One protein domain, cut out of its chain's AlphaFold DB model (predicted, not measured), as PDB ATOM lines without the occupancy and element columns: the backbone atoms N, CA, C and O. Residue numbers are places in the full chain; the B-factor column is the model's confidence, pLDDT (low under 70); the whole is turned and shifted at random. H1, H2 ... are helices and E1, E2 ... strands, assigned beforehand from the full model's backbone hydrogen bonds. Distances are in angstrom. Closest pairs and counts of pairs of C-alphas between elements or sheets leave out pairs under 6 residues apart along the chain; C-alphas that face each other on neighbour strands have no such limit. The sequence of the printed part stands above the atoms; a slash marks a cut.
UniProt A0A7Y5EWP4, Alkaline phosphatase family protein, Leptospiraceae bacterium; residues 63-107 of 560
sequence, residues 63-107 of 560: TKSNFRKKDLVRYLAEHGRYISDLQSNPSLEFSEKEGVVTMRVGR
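This is residues 63 to 107 of the 560 residues of the protein "Alkaline phosphatase family protein" of Leptospiraceae bacterium (UniProt A0A7Y5EWP4). Picture a small three-stranded antiparallel sheet with an arch of two short helices joining its two edge strands: H1 rises from the sheet where E1 ends, and H2 leads back toward E2. The longest strand, E3, runs between E1 and E2, and E2 folds into it as a hairpin. The printed part has 45 residues, with two named helices and three named strands in the order E1, H1, H2, E2, E3, and the sheet's order is E1, E3, E2; the class is mixed, helices and strands. The whole is compact and rounded, with a radius of gyration of the C-alphas of 9.9 A and spans of 23 by 21 by 20 A.

Start at strand E1, residues 63 to 68, an edge strand, and look beside it for the inner strand E3, residues 100 to 106. They are antiparallel at 144 degrees, and you will find N 65 and O 103 within hydrogen-bond range at 2.9 A, and N 67 and O 101 at 2.8 A. From E1 a tight link leads into helix H1, residues 69 to 78, which is on the sheet, over E1, at a height over the sheet of 10.0 A. Its line rises 54 degrees out of the local plane, and it stands up from the sheet. Its closest C-alpha to E3 is that of Lys 69, 5.5 A from the C-alpha of Val 100. Go on to helix H2, residues 83 to 87: H1 and H2 only just touch, with 3 pairs of C-alphas within 8 A, the closest being those of Val 73 and Ile 83 at 6.2 A. H2 only grazes the sheet, with its residues 86 to 87. Strand E2, residues 95 to 97, is the other edge strand and forms a hairpin with E3, antiparallel at 153 degrees; see N 95 and O 102, 2.9 A apart and within hydrogen-bond range. E1 and E2 are apart. E1, H1, H2 and E2 form a split strand-helix-strand unit, two strands running the same way with E3 between them in the sheet, and its crossover is right-handed. In H1 and H2 every O i to N i+4 pair is within hydrogen-bond range.

Find C-alpha 63 at (1.725, 106.223, -62.821); from there E1 runs 16.7 A to C-alpha 68. H1 spans 14.4 A from C-alpha 69 to C-alpha 78 at (15.952, 117.904, -48.352). H2 measures 6.5 A and E2 6.8 A from first to last C-alpha. E3 runs 18.5 A from C-alpha 100 to C-alpha 106 at (8.233, 105.582, -61.635).

The two C-alphas farthest apart are those of Glu 98 and Arg 107, at 25.2 A. The printed part has no cut and no long link; H2 to E2, with 7 residues between them, is short but not tight. Look in the B-factor column for a mean pLDDT of 96.3 over the printed part of this predicted model; no printed residue is under 70.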
ATOM      1  N   THR A  63       3.097 105.778 -63.089       92.38
ATOM      2  CA  THR A  63       1.725 106.223 -62.821       92.38
ATOM      3  C   THR A  63       1.678 107.725 -62.576       92.38
ATOM      4  O   THR A  63       2.714 108.350 -62.356       92.38
ATOM      5  N   LYS A  64       0.478 108.310 -62.593       94.75
ATOM      6  CA  LYS A  64       0.253 109.684 -62.139       94.75
ATOM      7  C   LYS A  64       0.088 109.724 -60.624       94.75
ATOM      8  O   LYS A  64      -0.870 109.168 -60.089       94.75
ATOM      9  N   SER A  65       0.979 110.448 -59.960       96.69
ATOM     10  CA  SER A  65       0.911 110.721 -58.526       96.69
ATOM     11  C   SER A  65       0.643 112.201 -58.263       96.69
ATOM     12  O   SER A  65       0.962 113.062 -59.091       96.69
ATOM     13  N   ASN A  66       0.000 112.489 -57.131       98.00
ATOM     14  CA  ASN A  66      -0.375 113.834 -56.727       98.00
ATOM     15  C   ASN A  66       0.363 114.225 -55.451       98.00
ATOM     16  O   ASN A  66       0.433 113.455 -54.502       98.00
ATOM     17  N   PHE A  67       0.855 115.456 -55.398       98.44
ATOM     18  CA  PHE A  67       1.636 115.974 -54.283       98.44
ATOM     19  C   PHE A  67       1.108 117.339 -53.875       98.44
ATOM     20  O   PHE A  67       0.811 118.188 -54.719       98.44
ATOM     21  N   ARG A  68       1.063 117.612 -52.572       97.81
ATOM     22  CA  ARG A  68       0.883 118.984 -52.100       97.81
ATOM     23  C   ARG A  68       2.138 119.779 -52.446       97.81
ATOM     24  O   ARG A  68       3.227 119.434 -51.995       97.81
ATOM     25  N   LYS A  69       2.006 120.872 -53.205       97.62
ATOM     26  CA  LYS A  69       3.158 121.652 -53.696       97.62
ATOM     27  C   LYS A  69       4.108 122.078 -52.579       97.62
ATOM     28  O   LYS A  69       5.320 121.989 -52.735       97.62
ATOM     29  N   LYS A  70       3.560 122.535 -51.449       96.38
ATOM     30  CA  LYS A  70       4.351 122.968 -50.288       96.38
ATOM     31  C   LYS A  70       5.240 121.841 -49.751       96.38
ATOM     32  O   LYS A  70       6.409 122.086 -49.462       96.38
ATOM     33  N   ASP A  71       4.696 120.634 -49.647       96.50
ATOM     34  CA  ASP A  71       5.422 119.479 -49.119       96.50
ATOM     35  C   ASP A  71       6.433 118.969 -50.146       96.50
ATOM     36  O   ASP A  71       7.585 118.737 -49.796       96.50
ATOM     37  N   LEU A  72       6.064 118.934 -51.430       97.44
ATOM     38  CA  LEU A  72       6.978 118.585 -52.520       97.44
ATOM     39  C   LEU A  72       8.201 119.514 -52.581       97.44
ATOM     40  O   LEU A  72       9.323 119.039 -52.729       97.44
ATOM     41  N   VAL A  73       8.008 120.829 -52.430       97.88
ATOM     42  CA  VAL A  73       9.119 121.799 -52.368       97.88
ATOM     43  C   VAL A  73      10.039 121.507 -51.183       97.88
ATOM     44  O   VAL A  73      11.258 121.570 -51.334       97.88
ATOM     45  N   ARG A  74       9.477 121.161 -50.018       96.38
ATOM     46  CA  ARG A  74      10.258 120.755 -48.843       96.38
ATOM     47  C   ARG A  74      11.054 119.478 -49.125       96.38
ATOM     48  O   ARG A  74      12.256 119.480 -48.884       96.38
ATOM     49  N   TYR A  75      10.423 118.438 -49.670       95.69
ATOM     50  CA  TYR A  75      11.097 117.172 -49.977       95.69
ATOM     51  C   TYR A  75      12.243 117.368 -50.970       95.69
ATOM     52  O   TYR A  75      13.351 116.912 -50.724       95.69
ATOM     53  N   LEU A  76      12.029 118.127 -52.048       97.69
ATOM     54  CA  LEU A  76      13.096 118.456 -52.997       97.69
ATOM     55  C   LEU A  76      14.270 119.164 -52.302       97.69
ATOM     56  O   LEU A  76      15.424 118.782 -52.497       97.69
ATOM     57  N   ALA A  77      13.989 120.136 -51.431       97.00
ATOM     58  CA  ALA A  77      15.027 120.857 -50.700       97.00
ATOM     59  C   ALA A  77      15.852 119.943 -49.770       97.00
ATOM     60  O   ALA A  77      17.065 120.128 -49.666       97.00
ATOM     61  N   GLU A  78      15.243 118.921 -49.153       95.06
ATOM     62  CA  GLU A  78      15.952 117.904 -48.352       95.06
ATOM     63  C   GLU A  78      16.988 117.110 -49.173       95.06
ATOM     64  O   GLU A  78      17.952 116.577 -48.616       95.06
ATOM     65  N   HIS A  79      16.828 117.084 -50.498       96.00
ATOM     66  CA  HIS A  79      17.735 116.447 -51.451       96.00
ATOM     67  C   HIS A  79      18.579 117.448 -52.261       96.00
ATOM     68  O   HIS A  79      19.263 117.049 -53.201       96.00
ATOM     69  N   GLY A  80      18.560 118.742 -51.913       96.81
ATOM     70  CA  GLY A  80      19.286 119.787 -52.649       96.81
ATOM     71  C   GLY A  80      18.736 120.051 -54.057       96.81
ATOM     72  O   GLY A  80      19.471 120.506 -54.932       96.81
ATOM     73  N   ARG A  81      17.458 119.731 -54.275       97.06
ATOM     74  CA  ARG A  81      16.725 119.836 -55.539       97.06
ATOM     75  C   ARG A  81      15.710 120.980 -55.481       97.06
ATOM     76  O   ARG A  81      15.308 121.425 -54.405       97.06
ATOM     77  N   TYR A  82      15.238 121.413 -56.644       97.06
ATOM     78  CA  TYR A  82      14.251 122.482 -56.794       97.06
ATOM     79  C   TYR A  82      13.070 122.033 -57.653       97.06
ATOM     80  O   TYR A  82      13.185 121.138 -58.488       97.06
ATOM     81  N   ILE A  83      11.914 122.687 -57.499       96.94
ATOM     82  CA  ILE A  83      10.721 122.366 -58.305       96.94
ATOM     83  C   ILE A  83      10.959 122.574 -59.811       96.94
ATOM     84  O   ILE A  83      10.381 121.858 -60.626       96.94
ATOM     85  N   SER A  84      11.865 123.488 -60.177       96.25
ATOM     86  CA  SER A  84      12.308 123.706 -61.558       96.25
ATOM     87  C   SER A  84      12.931 122.458 -62.181       96.25
ATOM     88  O   SER A  84      12.787 122.249 -63.383       96.25
ATOM     89  N   ASP A  85      13.563 121.593 -61.380       94.81
ATOM     90  CA  ASP A  85      14.137 120.335 -61.865       94.81
ATOM     91  C   ASP A  85      13.036 119.419 -62.410       94.81
ATOM     92  O   ASP A  85      13.228 118.754 -63.423       94.81
ATOM     93  N   LEU A  86      11.863 119.425 -61.768       96.69
ATOM     94  CA  LEU A  86      10.702 118.653 -62.210       96.69
ATOM     95  C   LEU A  86      10.033 119.293 -63.431       96.69
ATOM     96  O   LEU A  86       9.712 118.601 -64.391       96.69
ATOM     97  N   GLN A  87       9.862 120.618 -63.420       95.75
ATOM     98  CA  GLN A  87       9.232 121.365 -64.518       95.75
ATOM     99  C   GLN A  87      10.033 121.287 -65.822       95.75
ATOM    100  O   GLN A  87       9.457 121.311 -66.907       95.75
ATOM    101  N   SER A  88      11.360 121.195 -65.716       94.19
ATOM    102  CA  SER A  88      12.255 121.090 -66.869       94.19
ATOM    103  C   SER A  88      12.225 119.714 -67.544       94.19
ATOM    104  O   SER A  88      12.701 119.587 -68.672       94.19
ATOM    105  N   ASN A  89      11.660 118.691 -66.888       94.12
ATOM    106  CA  ASN A  89      11.606 117.335 -67.416       94.12
ATOM    107  C   ASN A  89      10.229 117.017 -68.042       94.12
ATOM    108  O   ASN A  89       9.280 116.702 -67.315       94.12
ATOM    109  N   PRO A  90      10.103 117.009 -69.384       93.94
ATOM    110  CA  PRO A  90       8.828 116.742 -70.047       93.94
ATOM    111  C   PRO A  90       8.307 115.315 -69.812       93.94
ATOM    112  O   PRO A  90       7.100 115.097 -69.911       93.94
ATOM    113  N   SER A  91       9.168 114.347 -69.463       93.38
ATOM    114  CA  SER A  91       8.735 112.965 -69.209       93.38
ATOM    115  C   SER A  91       7.870 112.826 -67.955       93.38
ATOM    116  O   SER A  91       7.188 111.817 -67.794       93.38
ATOM    117  N   LEU A  92       7.916 113.814 -67.057       96.06
ATOM    118  CA  LEU A  92       7.131 113.821 -65.828       96.06
ATOM    119  C   LEU A  92       5.698 114.310 -66.044       96.06
ATOM    120  O   LEU A  92       4.920 114.250 -65.103       96.06
ATOM    121  N   GLU A  93       5.319 114.812 -67.227       96.50
ATOM    122  CA  GLU A  93       3.974 115.375 -67.462       96.50
ATOM    123  C   GLU A  93       3.540 116.349 -66.340       96.50
ATOM    124  O   GLU A  93       2.403 116.310 -65.864       96.50
ATOM    125  N   PHE A  94       4.476 117.177 -65.859       97.75
ATOM    126  CA  PHE A  94       4.255 118.041 -64.701       97.75
ATOM    127  C   PHE A  94       3.079 118.989 -64.955       97.75
ATOM    128  O   PHE A  94       3.056 119.736 -65.934       97.75
ATOM    129  N   SER A  95       2.131 119.014 -64.022       97.38
ATOM    130  CA  SER A  95       1.040 119.983 -64.006       97.38
ATOM    131  C   SER A  95       0.748 120.433 -62.581       97.38
ATOM    132  O   SER A  95       0.948 119.688 -61.623       97.38
ATOM    133  N   GLU A  96       0.288 121.671 -62.436       97.12
ATOM    134  CA  GLU A  96      -0.083 122.246 -61.147       97.12
ATOM    135  C   GLU A  96      -1.477 122.859 -61.244       97.12
ATOM    136  O   GLU A  96      -1.749 123.671 -62.130       97.12
ATOM    137  N   LYS A  97      -2.351 122.497 -60.304       97.56
ATOM    138  CA  LYS A  97      -3.675 123.098 -60.147       97.56
ATOM    139  C   LYS A  97      -4.001 123.221 -58.665       97.56
ATOM    140  O   LYS A  97      -3.876 122.254 -57.924       97.56
ATOM    141  N   GLU A  98      -4.407 124.416 -58.233       96.19
ATOM    142  CA  GLU A  98      -4.896 124.670 -56.863       96.19
ATOM    143  C   GLU A  98      -3.925 124.195 -55.757       96.19
ATOM    144  O   GLU A  98      -4.324 123.686 -54.713       96.19
ATOM    145  N   GLY A  99      -2.614 124.353 -55.979       96.50
ATOM    146  CA  GLY A  99      -1.580 123.953 -55.016       96.50
ATOM    147  C   GLY A  99      -1.297 122.445 -54.955       96.50
ATOM    148  O   GLY A  99      -0.491 122.016 -54.124       96.50
ATOM    149  N   VAL A 100      -1.909 121.652 -55.837       98.25
ATOM    150  CA  VAL A 100      -1.587 120.241 -56.066       98.25
ATOM    151  C   VAL A 100      -0.754 120.123 -57.335       98.25
ATOM    152  O   VAL A 100      -1.104 120.673 -58.378       98.25
ATOM    153  N   VAL A 101       0.359 119.405 -57.231       98.31
ATOM    154  CA  VAL A 101       1.199 119.013 -58.360       98.31
ATOM    155  C   VAL A 101       0.841 117.588 -58.750       98.31
ATOM    156  O   VAL A 101       0.890 116.696 -57.908       98.31
ATOM    157  N   THR A 102       0.535 117.367 -60.021       98.00
ATOM    158  CA  THR A 102       0.372 116.033 -60.602       98.00
ATOM    159  C   THR A 102       1.534 115.774 -61.547       98.00
ATOM    160  O   THR A 102       1.817 116.599 -62.419       98.00
ATOM    161  N   MET A 103       2.203 114.632 -61.392       97.12
ATOM    162  CA  MET A 103       3.279 114.224 -62.294       97.12
ATOM    163  C   MET A 103       3.316 112.703 -62.462       97.12
ATOM    164  O   MET A 103       2.875 111.949 -61.592       97.12
ATOM    165  N   ARG A 104       3.847 112.250 -63.594       95.94
ATOM    166  CA  ARG A 104       4.152 110.855 -63.870       95.94
ATOM    167  C   ARG A 104       5.445 110.469 -63.157       95.94
ATOM    168  O   ARG A 104       6.490 111.058 -63.416       95.94
ATOM    169  N   VAL A 105       5.366 109.473 -62.284       95.31
ATOM    170  CA  VAL A 105       6.491 108.961 -61.491       95.31
ATOM    171  C   VAL A 105       6.698 107.479 -61.777       95.31
ATOM    172  O   VAL A 105       5.740 106.763 -62.082       95.31
ATOM    173  N   GLY A 106       7.945 107.012 -61.713       94.19
ATOM    174  CA  GLY A 106       8.233 105.582 -61.635       94.19
ATOM    175  C   GLY A 106       7.920 105.019 -60.247       94.19
ATOM    176  O   GLY A 106       7.622 105.754 -59.308       94.19
ATOM    177  N   ARG A 107       8.048 103.701 -60.095       94.56
ATOM    178  CA  ARG A 107       7.878 103.035 -58.795       94.56
ATOM    179  C   ARG A 107       9.101 103.219 -57.895       94.56
ATOM    180  O   ARG A 107      10.203 103.461 -58.388       94.56
TER     181      ARG A 107